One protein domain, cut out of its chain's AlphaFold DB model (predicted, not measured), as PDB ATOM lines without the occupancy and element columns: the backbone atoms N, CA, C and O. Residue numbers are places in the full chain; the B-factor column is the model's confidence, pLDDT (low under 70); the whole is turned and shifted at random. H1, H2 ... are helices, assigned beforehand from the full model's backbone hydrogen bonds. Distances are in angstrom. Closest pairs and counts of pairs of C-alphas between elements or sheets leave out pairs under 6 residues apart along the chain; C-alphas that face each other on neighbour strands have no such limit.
ATOM      1  N   ARG A  32     459.186  27.523 731.718       73.88
ATOM      2  CA  ARG A  32     459.563  26.105 731.905       73.88
ATOM      3  C   ARG A  32     458.512  25.123 731.359       73.88
ATOM      4  O   ARG A  32     458.880  24.076 730.839       73.88
ATOM      5  N   ASN A  33     457.231  25.509 731.369       74.88
ATOM      6  CA  ASN A  33     456.085  24.661 730.993       74.88
ATOM      7  C   ASN A  33     455.511  24.986 729.595       74.88
ATOM      8  O   ASN A  33     454.305  24.909 729.371       74.88
ATOM      9  N   LYS A  34     456.358  25.366 728.626       76.56
ATOM     10  CA  LYS A  34     455.908  25.798 727.280       76.56
ATOM     11  C   LYS A  34     455.061  24.746 726.569       76.56
ATOM     12  O   LYS A  34     454.137  25.081 725.837       76.56
ATOM     13  N   LEU A  35     455.405  23.473 726.772       74.38
ATOM     14  CA  LEU A  35     454.715  22.346 726.151       74.38
ATOM     15  C   LEU A  35     453.300  22.174 726.695       74.38
ATOM     16  O   LEU A  35     452.411  21.841 725.919       74.38
ATOM     17  N   ASP A  36     453.073  22.445 727.979       70.25
ATOM     18  CA  ASP A  36     451.738  22.363 728.571       70.25
ATOM     19  C   ASP A  36     450.860  23.520 728.100       70.25
ATOM     20  O   ASP A  36     449.703  23.296 727.749       70.25
ATOM     21  N   LEU A  37     451.429  24.725 727.975       69.06
ATOM     22  CA  LEU A  37     450.735  25.878 727.395       69.06
ATOM     23  C   LEU A  37     450.369  25.613 725.929       69.06
ATOM     24  O   LEU A  37     449.218  25.794 725.543       69.06
ATOM     25  N   LEU A  38     451.305  25.098 725.123       68.75
ATOM     26  CA  LEU A  38     451.024  24.702 723.741       68.75
ATOM     27  C   LEU A  38     449.994  23.570 723.669       68.75
ATOM     28  O   LEU A  38     449.088  23.616 722.845       68.75
ATOM     29  N   ARG A  39     450.082  22.556 724.532       68.25
ATOM     30  CA  ARG A  39     449.126  21.442 724.547       68.25
ATOM     31  C   ARG A  39     447.726  21.916 724.932       68.25
ATOM     32  O   ARG A  39     446.763  21.508 724.285       68.25
ATOM     33  N   TYR A  40     447.608  22.780 725.937       66.69
ATOM     34  CA  TYR A  40     446.346  23.409 726.318       66.69
ATOM     35  C   TYR A  40     445.799  24.273 725.178       66.69
ATOM     36  O   TYR A  40     444.635  24.137 724.817       66.69
ATOM     37  N   PHE A  41     446.659  25.064 724.535       68.12
ATOM     38  CA  PHE A  41     446.323  25.856 723.357       68.12
ATOM     39  C   PHE A  41     445.752  24.986 722.228       68.12
ATOM     40  O   PHE A  41     444.644  25.222 721.750       68.12
ATOM     41  N   PHE A  42     446.457  23.923 721.836       68.00
ATOM     42  CA  PHE A  42     445.976  23.017 720.795       68.00
ATOM     43  C   PHE A  42     444.659  22.345 721.198       68.00
ATOM     44  O   PHE A  42     443.727  22.306 720.401       68.00
ATOM     45  N   LYS A  43     444.531  21.872 722.442       69.69
ATOM     46  CA  LYS A  43     443.309  21.209 722.923       69.69
ATOM     47  C   LYS A  43     442.103  22.156 722.984       69.69
ATOM     48  O   LYS A  43     440.994  21.739 722.661       69.69
ATOM     49  N   SER A  44     442.312  23.400 723.402       64.25
ATOM     50  CA  SER A  44     441.244  24.386 723.584       64.25
ATOM     51  C   SER A  44     440.795  24.998 722.252       64.25
ATOM     52  O   SER A  44     439.602  25.122 721.995       64.25
ATOM     53  N   TYR A  45     441.732  25.294 721.342       63.53
ATOM     54  CA  TYR A  45     441.418  26.024 720.105       63.53
ATOM     55  C   TYR A  45     441.271  25.160 718.849       63.53
ATOM     56  O   TYR A  45     440.670  25.625 717.878       63.53
ATOM     57  N   PHE A  46     441.757  23.911 718.847       66.00
ATOM     58  CA  PHE A  46     441.526  22.952 717.753       66.00
ATOM     59  C   PHE A  46     440.348  22.006 718.039       66.00
ATOM     60  O   PHE A  46     440.343  20.842 717.634       66.00
ATOM     61  N   GLN A  47     439.310  22.502 718.711       64.19
ATOM     62  CA  GLN A  47     438.047  21.778 718.828       64.19
ATOM     63  C   GLN A  47     437.301  21.779 717.480       64.19
ATOM     64  O   GLN A  47     437.357  22.750 716.722       64.19
ATOM     65  N   LYS A  48     436.614  20.675 717.155       64.19
ATOM     66  CA  LYS A  48     436.038  20.429 715.815       64.19
ATOM     67  C   LYS A  48     435.070  21.524 715.350       64.19
ATOM     68  O   LYS A  48     435.152  21.956 714.202       64.19
ATOM     69  N   GLU A  49     434.174  21.980 716.217       66.12
ATOM     70  CA  GLU A  49     433.153  22.973 715.862       66.12
ATOM     71  C   GLU A  49     433.704  24.373 715.535       66.12
ATOM     72  O   GLU A  49     433.373  24.900 714.465       66.12
ATOM     73  N   PRO A  50     434.551  25.005 716.376       66.06
ATOM     74  CA  PRO A  50     435.106  26.319 716.057       66.06
ATOM     75  C   PRO A  50     436.042  26.276 714.843       66.06
ATOM     76  O   PRO A  50     436.065  27.226 714.057       66.06
ATOM     77  N   LEU A  51     436.765  25.171 714.628       68.44
ATOM     78  CA  LEU A  51     437.564  24.962 713.415       68.44
ATOM     79  C   LEU A  51     436.704  24.923 712.153       68.44
ATOM     80  O   LEU A  51     437.041  25.590 711.176       68.44
ATOM     81  N   LEU A  52     435.589  24.189 712.177       70.19
ATOM     82  CA  LEU A  52     434.650  24.122 711.055       70.19
ATOM     83  C   LEU A  52     434.073  25.500 710.722       70.19
ATOM     84  O   LEU A  52     434.083  25.897 709.559       70.19
ATOM     85  N   LYS A  53     433.649  26.266 711.736       72.81
ATOM     86  CA  LYS A  53     433.169  27.648 711.549       72.81
ATOM     87  C   LYS A  53     434.239  28.538 710.907       72.81
ATOM     88  O   LYS A  53     433.939  29.279 709.972       72.81
ATOM     89  N   LYS A  54     435.491  28.453 711.373       71.56
ATOM     90  CA  LYS A  54     436.626  29.222 710.830       71.56
ATOM     91  C   LYS A  54     436.950  28.830 709.384       71.56
ATOM     92  O   LYS A  54     437.121  29.708 708.544       71.56
ATOM     93  N   LEU A  55     436.993  27.533 709.087       75.00
ATOM     94  CA  LEU A  55     437.261  27.011 707.744       75.00
ATOM     95  C   LEU A  55     436.155  27.407 706.761       75.00
ATOM     96  O   LEU A  55     436.435  27.803 705.633       75.00
ATOM     97  N   PHE A  56     434.906  27.382 707.213       76.88
ATOM     98  CA  PHE A  56     433.774  27.837 706.422       76.88
ATOM     99  C   PHE A  56     433.795  29.350 706.175       76.88
ATOM    100  O   PHE A  56     433.532  29.792 705.062       76.88
ATOM    101  N   SER A  57     434.171  30.148 707.177       76.75
ATOM    102  CA  SER A  57     434.373  31.593 707.013       76.75
ATOM    103  C   SER A  57     435.448  31.900 705.963       76.75
ATOM    104  O   SER A  57     435.267  32.784 705.129       76.75
ATOM    105  N   LEU A  58     436.537  31.125 705.951       79.12
ATOM    106  CA  LEU A  58     437.586  31.240 704.940       79.12
ATOM    107  C   LEU A  58     437.087  30.845 703.541       79.12
ATOM    108  O   LEU A  58     437.348  31.564 702.580       79.12
ATOM    109  N   LEU A  59     436.349  29.738 703.420       80.88
ATOM    110  CA  LEU A  59     435.728  29.328 702.153       80.88
ATOM    111  C   LEU A  59     434.776  30.399 701.621       80.88
ATOM    112  O   LEU A  59     434.812  30.707 700.433       80.88
ATOM    113  N   LEU A  60     433.972  30.995 702.501       82.12
ATOM    114  CA  LEU A  60     433.077  32.093 702.160       82.12
ATOM    115  C   LEU A  60     433.862  33.318 701.678       82.12
ATOM    116  O   LEU A  60     433.514  33.903 700.659       82.12
ATOM    117  N   PHE A  61     434.949  33.677 702.365       81.81
ATOM    118  CA  PHE A  61     435.818  34.788 701.970       81.81
ATOM    119  C   PHE A  61     436.421  34.576 700.578       81.81
ATOM    120  O   PHE A  61     436.346  35.458 699.724       81.81
ATOM    121  N   ILE A  62     436.955  33.379 700.320       81.25
ATOM    122  CA  ILE A  62     437.533  33.009 699.021       81.25
ATOM    123  C   ILE A  62     436.454  32.979 697.934       81.25
ATOM    124  O   ILE A  62     436.681  33.490 696.837       81.25
ATOM    125  N   GLY A  63     435.274  32.430 698.231       81.25
ATOM    126  CA  GLY A  63     434.141  32.385 697.308       81.25
ATOM    127  C   GLY A  63     433.648  33.777 696.920       81.25
ATOM    128  O   GLY A  63     433.428  34.039 695.741       81.25
ATOM    129  N   ILE A  64     433.543  34.694 697.885       83.31
ATOM    130  CA  ILE A  64     433.140  36.087 697.646       83.31
ATOM    131  C   ILE A  64     434.202  36.830 696.846       83.31
ATOM    132  O   ILE A  64     433.860  37.490 695.870       83.31
ATOM    133  N   GLY A  65     435.481  36.688 697.203       83.19
ATOM    134  CA  GLY A  65     436.574  37.286 696.433       83.19
ATOM    135  C   GLY A  65     436.584  36.804 694.981       83.19
ATOM    136  O   GLY A  65     436.692  37.606 694.054       83.19
ATOM    137  N   SER A  66     436.376  35.504 694.777       79.81
ATOM    138  CA  SER A  66     436.312  34.887 693.448       79.81
ATOM    139  C   SER A  66     435.094  35.349 692.649       79.81
ATOM    140  O   SER A  66     435.230  35.759 691.500       79.81
ATOM    141  N   GLY A  67     433.907  35.344 693.263       82.31
ATOM    142  CA  GLY A  67     432.674  35.807 692.629       82.31
ATOM    143  C   GLY A  67     432.726  37.293 692.281       82.31
ATOM    144  O   GLY A  67     432.329  37.677 691.185       82.31
ATOM    145  N   LEU A  68     433.279  38.122 693.169       84.69
ATOM    146  CA  LEU A  68     433.476  39.543 692.904       84.69
ATOM    147  C   LEU A  68     434.452  39.753 691.743       84.69
ATOM    148  O   LEU A  68     434.164  40.543 690.853       84.69
ATOM    149  N   THR A  69     435.565  39.017 691.711       81.81
ATOM    150  CA  THR A  69     436.529  39.072 690.599       81.81
ATOM    151  C   THR A  69     435.869  38.698 689.274       81.81
ATOM    152  O   THR A  69     436.015  39.424 688.295       81.81
ATOM    153  N   TYR A  70     435.088  37.617 689.257       80.44
ATOM    154  CA  TYR A  70     434.356  37.171 688.073       80.44
ATOM    155  C   TYR A  70     433.342  38.221 687.586       80.44
ATOM    156  O   TYR A  70     433.294  38.540 686.400       80.44
ATOM    157  N   ILE A  71     432.573  38.819 688.500       84.44
ATOM    158  CA  ILE A  71     431.616  39.889 688.174       84.44
ATOM    159  C   ILE A  71     432.346  41.115 687.615       84.44
ATOM    160  O   ILE A  71     431.956  41.643 686.577       84.44
ATOM    161  N   LEU A  72     433.418  41.560 688.272       84.88
ATOM    162  CA  LEU A  72     434.197  42.723 687.842       84.88
ATOM    163  C   LEU A  72     434.803  42.526 686.446       84.88
ATOM    164  O   LEU A  72     434.739  43.441 685.627       84.88
ATOM    165  N   GLN A  73     435.296  41.321 686.145       82.19
ATOM    166  CA  GLN A  73     435.788  40.960 684.812       82.19
ATOM    167  C   GLN A  73     434.690  41.022 683.745       82.19
ATOM    168  O   GLN A  73     434.939  41.539 682.660       82.19
ATOM    169  N   ILE A  74     433.470  40.563 684.048       83.50
ATOM    170  CA  ILE A  74     432.327  40.675 683.123       83.50
ATOM    171  C   ILE A  74     432.025  42.141 682.794       83.50
ATOM    172  O   ILE A  74     431.735  42.470 681.646       83.50
ATOM    173  N   PHE A  75     432.110  43.027 683.786       85.56
ATOM    174  CA  PHE A  75     431.902  44.464 683.598       85.56
ATOM    175  C   PHE A  75     433.132  45.199 683.037       85.56
ATOM    176  O   PHE A  75     433.066  46.410 682.828       85.56
ATOM    177  N   GLY A  76     434.244  44.495 682.784       82.56
ATOM    178  CA  GLY A  76     435.492  45.080 682.288       82.56
ATOM    179  C   GLY A  76     436.145  46.059 683.266       82.56
ATOM    180  O   GLY A  76     436.916  46.922 682.846       82.56
ATOM    181  N   TRP A  77     435.815  45.976 684.557       84.75
ATOM    182  CA  TRP A  77     436.340  46.883 685.569       84.75
ATOM    183  C   TRP A  77     437.507  46.242 686.318       84.75
ATOM    184  O   TRP A  77     437.340  45.249 687.023       84.75
ATOM    185  N   GLU A  78     438.686  46.848 686.203       81.69
ATOM    186  CA  GLU A  78     439.902  46.433 686.905       81.69
ATOM    187  C   GLU A  78     440.255  47.451 688.005       81.69
ATOM    188  O   GLU A  78     441.032  48.380 687.768       81.69
ATOM    189  N   PRO A  79     439.661  47.344 689.210       78.62
ATOM    190  CA  PRO A  79     440.045  48.197 690.326       78.62
ATOM    191  C   PRO A  79     441.492  47.917 690.748       78.62
ATOM    192  O   PRO A  79     441.995  46.797 690.626       78.62
ATOM    193  N   ASP A  80     442.159  48.927 691.306       80.81
ATOM    194  CA  ASP A  80     443.472  48.727 691.907       80.81
ATOM    195  C   ASP A  80     443.390  47.731 693.080       80.81
ATOM    196  O   ASP A  80     442.331  47.494 693.666       80.81
ATOM    197  N   ARG A  81     444.530  47.132 693.448       71.25
ATOM    198  CA  ARG A  81     444.576  46.056 694.454       71.25
ATOM    199  C   ARG A  81     443.984  46.464 695.804       71.25
ATOM    200  O   ARG A  81     443.414  45.614 696.487       71.25
ATOM    201  N   PHE A  82     444.132  47.729 696.200       68.62
ATOM    202  CA  PHE A  82     443.612  48.213 697.473       68.62
ATOM    203  C   PHE A  82     442.093  48.373 697.414       68.62
ATOM    204  O   PHE A  82     441.394  47.877 698.298       68.62
ATOM    205  N   LEU A  83     441.571  48.985 696.347       73.88
ATOM    206  CA  LEU A  83     440.129  49.103 696.137       73.88
ATOM    207  C   LEU A  83     439.461  47.731 695.983       73.88
ATOM    208  O   LEU A  83     438.405  47.499 696.566       73.88
ATOM    209  N   HIS A  84     440.097  46.796 695.276       74.94
ATOM    210  CA  HIS A  84     439.615  45.421 695.160       74.94
ATOM    211  C   HIS A  84     439.510  44.746 696.534       74.94
ATOM    212  O   HIS A  84     438.468  44.193 696.873       74.94
ATOM    213  N   LEU A  85     440.551  44.853 697.367       75.19
ATOM    214  CA  LEU A  85     440.532  44.316 698.729       75.19
ATOM    215  C   LEU A  85     439.420  44.952 699.575       75.19
ATOM    216  O   LEU A  85     438.699  44.236 700.268       75.19
ATOM    217  N   ALA A  86     439.256  46.275 699.505       77.56
ATOM    218  CA  ALA A  86     438.199  46.981 700.222       77.56
ATOM    219  C   ALA A  86     436.805  46.490 699.801       77.56
ATOM    220  O   ALA A  86     435.965  46.222 700.658       77.56
ATOM    221  N   LEU A  87     436.572  46.299 698.499       81.00
ATOM    222  CA  LEU A  87     435.310  45.768 697.981       81.00
ATOM    223  C   LEU A  87     435.059  44.328 698.441       81.00
ATOM    224  O   LEU A  87     433.946  44.019 698.861       81.00
ATOM    225  N   VAL A  88     436.080  43.461 698.422       80.38
ATOM    226  CA  VAL A  88     435.971  42.087 698.943       80.38
ATOM    227  C   VAL A  88     435.613  42.099 700.426       80.38
ATOM    228  O   VAL A  88     434.729  41.353 700.841       80.38
ATOM    229  N   LEU A  89     436.248  42.960 701.225       79.25
ATOM    230  CA  LEU A  89     435.964  43.084 702.655       79.25
ATOM    231  C   LEU A  89     434.535  43.572 702.912       79.25
ATOM    232  O   LEU A  89     433.824  42.968 703.709       79.25
ATOM    233  N   VAL A  90     434.087  44.614 702.205       79.12
ATOM    234  CA  VAL A  90     432.715  45.130 702.323       79.12
ATOM    235  C   VAL A  90     431.701  44.058 701.926       79.12
ATOM    236  O   VAL A  90     430.768  43.792 702.683       79.12
ATOM    237  N   ALA A  91     431.900  43.399 700.783       82.94
ATOM    238  CA  ALA A  91     431.027  42.324 700.320       82.94
ATOM    239  C   ALA A  91     430.986  41.164 701.323       82.94
ATOM    240  O   ALA A  91     429.910  40.661 701.645       82.94
ATOM    241  N   PHE A  92     432.139  40.786 701.873       81.06
ATOM    242  CA  PHE A  92     432.243  39.765 702.905       81.06
ATOM    243  C   PHE A  92     431.452  40.130 704.161       81.06
ATOM    244  O   PHE A  92     430.646  39.325 704.622       81.06
ATOM    245  N   THR A  93     431.618  41.345 704.688       76.38
ATOM    246  CA  THR A  93     430.881  41.806 705.874       76.38
ATOM    247  C   THR A  93     429.376  41.857 705.625       76.38
ATOM    248  O   THR A  93     428.600  41.407 706.471       76.38
ATOM    249  N   VAL A  94     428.943  42.361 704.465       81.44
ATOM    250  CA  VAL A  94     427.519  42.425 704.101       81.44
ATOM    251  C   VAL A  94     426.928  41.023 703.999       81.44
ATOM    252  O   VAL A  94     425.907  40.748 704.627       81.44
ATOM    253  N   ILE A  95     427.585  40.111 703.280       81.88
ATOM    254  CA  ILE A  95     427.104  38.737 703.106       81.88
ATOM    255  C   ILE A  95     427.102  37.992 704.444       81.88
ATOM    256  O   ILE A  95     426.116  37.333 704.763       81.88
ATOM    257  N   GLN A  96     428.134  38.145 705.278       78.75
ATOM    258  CA  GLN A  96     428.129  37.572 706.626       78.75
ATOM    259  C   GLN A  96     426.957  38.080 707.468       78.75
ATOM    260  O   GLN A  96     426.314  37.282 708.146       78.75
ATOM    261  N   LYS A  97     426.648  39.379 707.403       78.50
ATOM    262  CA  LYS A  97     425.511  39.968 708.120       78.50
ATOM    263  C   LYS A  97     424.164  39.492 707.572       78.50
ATOM    264  O   LYS A  97     423.233  39.295 708.338       78.50
ATOM    265  N   MET A  98     424.049  39.267 706.264       79.88
ATOM    266  CA  MET A  98     422.836  38.695 705.665       79.88
ATOM    267  C   MET A  98     422.648  37.215 706.013       79.88
ATOM    268  O   MET A  98     421.517  36.751 706.111       79.88
ATOM    269  N   LEU A  99     423.745  36.479 706.202       77.62
ATOM    270  CA  LEU A  99     423.731  35.058 706.551       77.62
ATOM    271  C   LEU A  99     423.676  34.802 708.066       77.62
ATOM    272  O   LEU A  99     423.378  33.683 708.478       77.62
ATOM    273  N   SER A 100     423.924  35.811 708.910       75.81
ATOM    274  CA  SER A 100     423.883  35.667 710.370       75.81
ATOM    275  C   SER A 100     422.537  35.220 710.964       75.81
ATOM    276  O   SER A 100     422.592  34.497 711.958       75.81
ATOM    277  N   PRO A 101     421.352  35.585 710.421       76.69
ATOM    278  CA  PRO A 101     420.074  35.137 710.966       76.69
ATOM    279  C   PRO A 101     419.696  33.709 710.537       76.69
ATOM    280  O   PRO A 101     418.711  33.170 711.033       76.69
ATOM    281  N   LEU A 102     420.448  33.079 709.624       75.44
ATOM    282  CA  LEU A 102     420.158  31.717 709.183       75.44
ATOM    283  C   LEU A 102     420.697  30.685 710.186       75.44
ATOM    284  O   LEU A 102     421.843  30.791 710.638       75.44
ATOM    285  N   PRO A 103     419.918  29.634 710.500       72.94
ATOM    286  CA  PRO A 103     420.386  28.571 711.372       72.94
ATOM    287  C   PRO A 103     421.543  27.830 710.694       72.94
ATOM    288  O   PRO A 103     421.412  27.298 709.588       72.94
ATOM    289  N   LYS A 104     422.687  27.778 711.386       77.06
ATOM    290  CA  LYS A 104     423.943  27.162 710.928       77.06
ATOM    291  C   LYS A 104     423.871  25.628 710.950       77.06
ATOM    292  O   LYS A 104     424.611  24.963 711.669       77.06
ATOM    293  N   THR A 105     422.938  25.072 710.186       77.25
ATOM    294  CA  THR A 105     422.723  23.630 710.037       77.25
ATOM    295  C   THR A 105     423.785  22.996 709.126       77.25
ATOM    296  O   THR A 105     424.405  23.690 708.315       77.25
ATOM    297  N   PRO A 106     423.987  21.667 709.177       74.31
ATOM    298  CA  PRO A 106     424.856  20.969 708.227       74.31
ATOM    299  C   PRO A 106     424.486  21.233 706.758       74.31
ATOM    300  O   PRO A 106     425.365  21.379 705.913       74.31
ATOM    301  N   VAL A 107     423.186  21.365 706.465       77.62
ATOM    302  CA  VAL A 107     422.673  21.680 705.123       77.62
ATOM    303  C   VAL A 107     423.091  23.084 704.688       77.62
ATOM    304  O   VAL A 107     423.568  23.257 703.570       77.62
ATOM    305  N   TYR A 108     422.990  24.072 705.583       79.75
ATOM    306  CA  TYR A 108     423.482  25.429 705.335       79.75
ATOM    307  C   TYR A 108     424.971  25.423 704.949       79.75
ATOM    308  O   TYR A 108     425.354  26.001 703.928       79.75
ATOM    309  N   TYR A 109     425.801  24.708 705.713       76.88
ATOM    310  CA  TYR A 109     427.229  24.610 705.418       76.88
ATOM    311  C   TYR A 109     427.502  23.912 704.081       76.88
ATOM    312  O   TYR A 109     428.392  24.338 703.348       76.88
ATOM    313  N   ALA A 110     426.733  22.884 703.722       79.38
ATOM    314  CA  ALA A 110     426.897  22.183 702.452       79.38
ATOM    315  C   ALA A 110     426.561  23.078 701.245       79.38
ATOM    316  O   ALA A 110     427.369  23.191 700.324       79.38
ATOM    317  N   VAL A 111     425.409  23.756 701.272       81.44
ATOM    318  CA  VAL A 111     424.925  24.591 700.156       81.44
ATOM    319  C   VAL A 111     425.859  25.771 699.898       81.44
ATOM    320  O   VAL A 111     426.270  26.013 698.763       81.44
ATOM    321  N   VAL A 112     426.239  26.490 700.951       79.31
ATOM    322  CA  VAL A 112     427.104  27.669 700.820       79.31
ATOM    323  C   VAL A 112     428.528  27.269 700.437       79.31
ATOM    324  O   VAL A 112     429.126  27.928 699.588       79.31
ATOM    325  N   SER A 113     429.068  26.177 700.999       79.12
ATOM    326  CA  SER A 113     430.398  25.684 700.604       79.12
ATOM    327  C   SER A 113     430.413  25.289 699.133       79.12
ATOM    328  O   SER A 113     431.347  25.646 698.421       79.12
ATOM    329  N   PHE A 114     429.367  24.605 698.663       84.12
ATOM    330  CA  PHE A 114     429.235  24.235 697.258       84.12
ATOM    331  C   PHE A 114     429.222  25.469 696.349       84.12
ATOM    332  O   PHE A 114     429.997  25.526 695.399       84.12
ATOM    333  N   ALA A 115     428.417  26.485 696.673       82.88
ATOM    334  CA  ALA A 115     428.366  27.726 695.901       82.88
ATOM    335  C   ALA A 115     429.718  28.464 695.878       82.88
ATOM    336  O   ALA A 115     430.155  28.921 694.823       82.88
ATOM    337  N   CYS A 116     430.411  28.539 697.019       83.38
ATOM    338  CA  CYS A 116     431.720  29.192 697.114       83.38
ATOM    339  C   CYS A 116     432.794  28.452 696.312       83.38
ATOM    340  O   CYS A 116     433.560  29.087 695.591       83.38
ATOM    341  N   VAL A 117     432.838  27.118 696.409       82.31
ATOM    342  CA  VAL A 117     433.777  26.287 695.641       82.31
ATOM    343  C   VAL A 117     433.471  26.377 694.152       82.31
ATOM    344  O   VAL A 117     434.389  26.551 693.360       82.31
ATOM    345  N   TRP A 118     432.195  26.324 693.763       82.69
ATOM    346  CA  TRP A 118     431.779  26.477 692.371       82.69
ATOM    347  C   TRP A 118     432.241  27.815 691.783       82.69
ATOM    348  O   TRP A 118     432.895  27.835 690.742       82.69
ATOM    349  N   LEU A 119     431.967  28.928 692.473       78.94
ATOM    350  CA  LEU A 119     432.393  30.263 692.042       78.94
ATOM    351  C   LEU A 119     433.918  30.397 691.986       78.94
ATOM    352  O   LEU A 119     434.448  30.984 691.045       78.94
ATOM    353  N   ALA A 120     434.634  29.832 692.958       79.31
ATOM    354  CA  ALA A 120     436.092  29.865 692.979       79.31
ATOM    355  C   ALA A 120     436.723  29.046 691.844       79.31
ATOM    356  O   ALA A 120     437.680  29.498 691.219       79.31
ATOM    357  N   VAL A 121     436.166  27.877 691.522       80.00
ATOM    358  CA  VAL A 121     436.622  27.076 690.377       80.00
ATOM    359  C   VAL A 121     436.389  27.827 689.066       80.00
ATOM    360  O   VAL A 121     437.294  27.873 688.246       80.00
ATOM    361  N   GLN A 122     435.232  28.472 688.890       79.19
ATOM    362  CA  GLN A 122     434.932  29.258 687.682       79.19
ATOM    363  C   GLN A 122     435.851  30.478 687.515       79.19
ATOM    364  O   GLN A 122     436.217  30.830 686.398       79.19
ATOM    365  N   ALA A 123     436.244  31.118 688.618       75.31
ATOM    366  CA  ALA A 123     437.114  32.292 688.594       75.31
ATOM    367  C   ALA A 123     438.610  31.957 688.452       75.31
ATOM    368  O   ALA A 123     439.425  32.863 688.270       75.31
ATOM    369  N   THR A 124     439.001  30.684 688.573       75.31
ATOM    370  CA  THR A 124     440.410  30.271 688.520       75.31
ATOM    371  C   THR A 124     440.734  29.530 687.225       75.31
ATOM    372  O   THR A 124     439.925  28.759 686.720       75.31
ATOM    373  N   PRO A 125     441.954  29.698 686.684       76.06
ATOM    374  CA  PRO A 125     442.340  29.066 685.423       76.06
ATOM    375  C   PRO A 125     442.513  27.541 685.530       76.06
ATOM    376  O   PRO A 125     442.523  26.852 684.514       76.06
ATOM    377  N   SER A 126     442.688  26.992 686.739       79.81
ATOM    378  CA  SER A 126     442.741  25.543 686.965       79.81
ATOM    379  C   SER A 126     442.485  25.167 688.426       79.81
ATOM    380  O   SER A 126     442.755  25.942 689.347       79.81
ATOM    381  N   ILE A 127     442.072  23.915 688.646       79.00
ATOM    382  CA  ILE A 127     441.857  23.336 689.984       79.00
ATOM    383  C   ILE A 127     443.147  23.351 690.824       79.00
ATOM    384  O   ILE A 127     443.093  23.554 692.034       79.00
ATOM    385  N   SER A 128     444.319  23.176 690.203       75.81
ATOM    386  CA  SER A 128     445.608  23.219 690.911       75.81
ATOM    387  C   SER A 128     445.916  24.616 691.465       75.81
ATOM    388  O   SER A 128     446.354  24.751 692.610       75.81
ATOM    389  N   VAL A 129     445.620  25.667 690.692       75.12
ATOM    390  CA  VAL A 129     445.761  27.065 691.133       75.12
ATOM    391  C   VAL A 129     444.779  27.374 692.263       75.12
ATOM    392  O   VAL A 129     445.162  27.994 693.254       75.12
ATOM    393  N   PHE A 130     443.547  26.867 692.178       78.75
ATOM    394  CA  PHE A 130     442.585  26.969 693.274       78.75
ATOM    395  C   PHE A 130     443.079  26.273 694.551       78.75
ATOM    396  O   PHE A 130     443.111  26.896 695.606       78.75
ATOM    397  N   LEU A 131     443.502  25.007 694.472       77.81
ATOM    398  CA  LEU A 131     443.946  24.233 695.638       77.81
ATOM    399  C   LEU A 131     445.196  24.827 696.292       77.81
ATOM    400  O   LEU A 131     445.273  24.884 697.517       77.81
ATOM    401  N   SER A 132     446.161  25.288 695.494       72.31
ATOM    402  CA  SER A 132     447.372  25.937 696.008       72.31
ATOM    403  C   SER A 132     447.071  27.295 696.643       72.31
ATOM    404  O   SER A 132     447.549  27.562 697.744       72.31
ATOM    405  N   GLY A 133     446.222  28.118 696.019       74.25
ATOM    406  CA  GLY A 133     445.755  29.380 696.596       74.25
ATOM    407  C   GLY A 133     444.964  29.163 697.884       74.25
ATOM    408  O   GLY A 133     445.227  29.814 698.894       74.25
ATOM    409  N   PHE A 134     444.051  28.192 697.891       77.56
ATOM    410  CA  PHE A 134     443.298  27.799 699.078       77.56
ATOM    411  C   PHE A 134     444.226  27.331 700.200       77.56
ATOM    412  O   PHE A 134     444.107  27.812 701.323       77.56
ATOM    413  N   ALA A 135     445.187  26.449 699.907       74.69
ATOM    414  CA  ALA A 135     446.171  25.982 700.881       74.69
ATOM    415  C   ALA A 135     447.036  27.128 701.422       74.69
ATOM    416  O   ALA A 135     447.300  27.178 702.622       74.69
ATOM    417  N   PHE A 136     447.432  28.074 700.566       75.38
ATOM    418  CA  PHE A 136     448.175  29.265 700.971       75.38
ATOM    419  C   PHE A 136     447.358  30.154 701.913       75.38
ATOM    420  O   PHE A 136     447.826  30.475 703.003       75.38
ATOM    421  N   PHE A 137     446.124  30.513 701.545       72.81
ATOM    422  CA  PHE A 137     445.255  31.331 702.397       72.81
ATOM    423  C   PHE A 137     444.860  30.610 703.686       72.81
ATOM    424  O   PHE A 137     444.796  31.245 704.735       72.81
ATOM    425  N   LEU A 138     444.655  29.292 703.639       74.50
ATOM    426  CA  LEU A 138     444.408  28.469 704.820       74.50
ATOM    427  C   LEU A 138     445.624  28.455 705.746       74.50
ATOM    428  O   LEU A 138     445.474  28.676 706.944       74.50
ATOM    429  N   GLY A 139     446.823  28.247 705.201       69.19
ATOM    430  CA  GLY A 139     448.075  28.304 705.951       69.19
ATOM    431  C   GLY A 139     448.297  29.679 706.573       69.19
ATOM    432  O   GLY A 139     448.542  29.775 707.772       69.19
ATOM    433  N   LEU A 140     448.125  30.749 705.795       72.75
ATOM    434  CA  LEU A 140     448.247  32.126 706.270       72.75
ATOM    435  C   LEU A 140     447.226  32.436 707.369       72.75
ATOM    436  O   LEU A 140     447.582  32.995 708.402       72.75
ATOM    437  N   TYR A 141     445.969  32.038 707.183       68.19
ATOM    438  CA  TYR A 141     444.915  32.226 708.174       68.19
ATOM    439  C   TYR A 141     445.207  31.451 709.465       68.19
ATOM    440  O   TYR A 141     445.110  32.008 710.558       68.19
ATOM    441  N   LEU A 142     445.622  30.185 709.365       67.25
ATOM    442  CA  LEU A 142     445.993  29.378 710.527       67.25
ATOM    443  C   LEU A 142     447.204  29.967 711.257       67.25
ATOM    444  O   LEU A 142     447.174  30.076 712.478       67.25
ATOM    445  N   VAL A 143     448.240  30.400 710.540       66.44
ATOM    446  CA  VAL A 143     449.452  30.966 711.150       66.44
ATOM    447  C   VAL A 143     449.179  32.333 711.778       66.44
ATOM    448  O   VAL A 143     449.554  32.552 712.925       66.44
ATOM    449  N   VAL A 144     448.510  33.246 711.073       65.88
ATOM    450  CA  VAL A 144     448.320  34.635 711.521       65.88
ATOM    451  C   VAL A 144     447.156  34.762 712.505       65.88
ATOM    452  O   VAL A 144     447.303  35.333 713.585       65.88
ATOM    453  N   PHE A 145     445.983  34.229 712.160       62.66
ATOM    454  CA  PHE A 145     444.758  34.473 712.927       62.66
ATOM    455  C   PHE A 145     444.497  33.447 714.022       62.66
ATOM    456  O   PHE A 145     443.877  33.789 715.027       62.66
ATOM    457  N   VAL A 146     444.925  32.197 713.842       62.78
ATOM    458  CA  VAL A 146     444.731  31.160 714.864       62.78
ATOM    459  C   VAL A 146     445.959  31.098 715.755       62.78
ATOM    460  O   VAL A 146     445.860  31.407 716.933       62.78
ATOM    461  N   ILE A 147     447.128  30.792 715.199       62.62
ATOM    462  CA  ILE A 147     448.344  30.587 715.982       62.62
ATOM    463  C   ILE A 147     448.850  31.916 716.535       62.62
ATOM    464  O   ILE A 147     448.856  32.080 717.744       62.62
ATOM    465  N   ALA A 148     449.222  32.887 715.699       64.25
ATOM    466  CA  ALA A 148     449.853  34.111 716.189       64.25
ATOM    467  C   ALA A 148     448.907  34.924 717.078       64.25
ATOM    468  O   ALA A 148     449.254  35.188 718.222       64.25
ATOM    469  N   LYS A 149     447.691  35.259 716.623       65.56
ATOM    470  CA  LYS A 149     446.744  36.035 717.443       65.56
ATOM    471  C   LYS A 149     446.435  35.353 718.778       65.56
ATOM    472  O   LYS A 149     446.559  35.991 719.815       65.56
ATOM    473  N   GLN A 150     446.012  34.087 718.773       63.81
ATOM    474  CA  GLN A 150     445.553  33.450 720.011       63.81
ATOM    475  C   GLN A 150     446.727  33.086 720.924       63.81
ATOM    476  O   GLN A 150     446.590  33.197 722.137       63.81
ATOM    477  N   LEU A 151     447.889  32.712 720.375       65.00
ATOM    478  CA  LEU A 151     449.091  32.479 721.174       65.00
ATOM    479  C   LEU A 151     449.583  33.785 721.795       65.00
ATOM    480  O   LEU A 151     449.886  33.794 722.977       65.00
ATOM    481  N   ILE A 152     449.615  34.888 721.038       65.81
ATOM    482  CA  ILE A 152     449.992  36.209 721.559       65.81
ATOM    483  C   ILE A 152     449.014  36.650 722.642       65.81
ATOM    484  O   ILE A 152     449.469  37.099 723.683       65.81
ATOM    485  N   LEU A 153     447.701  36.500 722.442       65.19
ATOM    486  CA  LEU A 153     446.698  36.879 723.444       65.19
ATOM    487  C   LEU A 153     446.763  35.995 724.694       65.19
ATOM    488  O   LEU A 153     446.732  36.513 725.803       65.19
ATOM    489  N   SER A 154     446.912  34.678 724.539       63.28
ATOM    490  CA  SER A 154     447.058  33.756 725.671       63.28
ATOM    491  C   SER A 154     448.359  34.004 726.433       63.28
ATOM    492  O   SER A 154     448.378  33.964 727.657       63.28
ATOM    493  N   LEU A 155     449.446  34.292 725.722       63.69
ATOM    494  CA  LEU A 155     450.736  34.598 726.320       63.69
ATOM    495  C   LEU A 155     450.725  35.972 726.985       63.69
ATOM    496  O   LEU A 155     451.269  36.106 728.075       63.69
ATOM    497  N   ALA A 156     450.089  36.966 726.363       63.84
ATOM    498  CA  ALA A 156     449.834  38.272 726.954       63.84
ATOM    499  C   ALA A 156     449.057  38.103 728.254       63.84
ATOM    500  O   ALA A 156     449.535  38.561 729.279       63.84
ATOM    501  N   SER A 157     447.968  37.337 728.241       64.44
ATOM    502  CA  SER A 157     447.189  37.093 729.450       64.44
ATOM    503  C   SER A 157     448.030  36.465 730.569       64.44
ATOM    504  O   SER A 157     448.126  37.001 731.664       64.44
ATOM    505  N   VAL A 158     448.780  35.400 730.274       64.31
ATOM    506  CA  VAL A 158     449.610  34.709 731.283       64.31
ATOM    507  C   VAL A 158     450.787  35.555 731.793       64.31
ATOM    508  O   VAL A 158     451.292  35.310 732.888       64.31
ATOM    509  N   THR A 159     451.296  36.497 730.998       61.75
ATOM    510  CA  THR A 159     452.527  37.239 731.334       61.75
ATOM    511  C   THR A 159     452.303  38.682 731.759       61.75
ATOM    512  O   THR A 159     453.207  39.262 732.366       61.75
ATOM    513  N   LEU A 160     451.160  39.266 731.408       67.81
ATOM    514  CA  LEU A 160     450.831  40.665 731.653       67.81
ATOM    515  C   LEU A 160     449.726  40.798 732.699       67.81
ATOM    516  O   LEU A 160     449.811  41.723 733.509       67.81
ATOM    517  N   ASP A 161     448.741  39.898 732.712       75.75
ATOM    518  CA  ASP A 161     447.648  39.974 733.675       75.75
ATOM    519  C   ASP A 161     448.148  39.632 735.077       75.75
ATOM    520  O   ASP A 161     449.009  38.770 735.276       75.75
TER     521      ASP A 161
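What this domain is: This is residues 32 to 161 of the 273 residues of an uncharacterized protein of Candidatus Poribacteria bacterium (UniProt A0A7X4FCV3). The fold is a loose, elongated group of five helices, with H2 in its middle running between H3 and H4, which pack on it at crossed angles. The long H5 turns back from the corner after H4, passes H2 at an angle and runs as a long arm to the far end of the outline, where H1 comes near it. The printed part has 130 residues, with five named helices in the order H1 H2 H3 H4 H5 and no named strand; the class is all helix. The whole is loose, with a radius of gyration of the C-alphas of 17.6 A and spans of 58 by 35 by 30 A.

How they stand to each other: H1, residues 34 to 45, touches no helix. It is close to but not clearly touching H5, residues 127 to 160, at a steep tilt of 60 degrees; the closest C-alphas, of Phe 41 and Leu 151, are 7.5 A apart. H2, residues 48 to 74, is the hub. With residues 60 to 68 alone it touches H3, residues 81 to 99, at a steep tilt of 55 degrees, opposite ways; the closest C-alphas, of Gly 65 and Val 88, are 5.5 A apart. H2 also touches H4, residues 106 to 123, the same way at a tilt of 36 degrees, only just steep; the closest C-alphas, of Gly 63 and Cys 116, are 4.0 A apart. H2 and H5 only just touch, with 3 pairs of C-alphas within 8 A, the closest being Leu 58 and Leu 138 at 7.4 A. H4 and H5 touch only at the corner by their link, and only just, with 3 pairs; the C-alphas of Val 121 and Ile 127 are closest, 6.4 A apart. H3 is apart from H1, H4 and H5. Every O i to N i+4 pair is within hydrogen-bond range in H1, H2, H3 and H4, and 27 of 30 are in H5.

Where its parts are: H1 begins at C-alpha 34 (455.908, 25.798, 727.280) and is 16.2 A long. H2 is 38.6 A long and ends at C-alpha 74 (432.327, 40.675, 683.123). H3 is 26.5 A long and H4 25.8 A. H5, 46.0 A long, ends at C-alpha 160 (450.831, 40.665, 731.653).

The domain as a whole: The C-alphas farthest apart, of Arg 32 and Phe 75, are 58.6 A apart. The printed part has no cut, and no link is long. The mean pLDDT of the printed part is 74.8, with 37 residues under 70, among them residues 37 to 51 and 141 to 160.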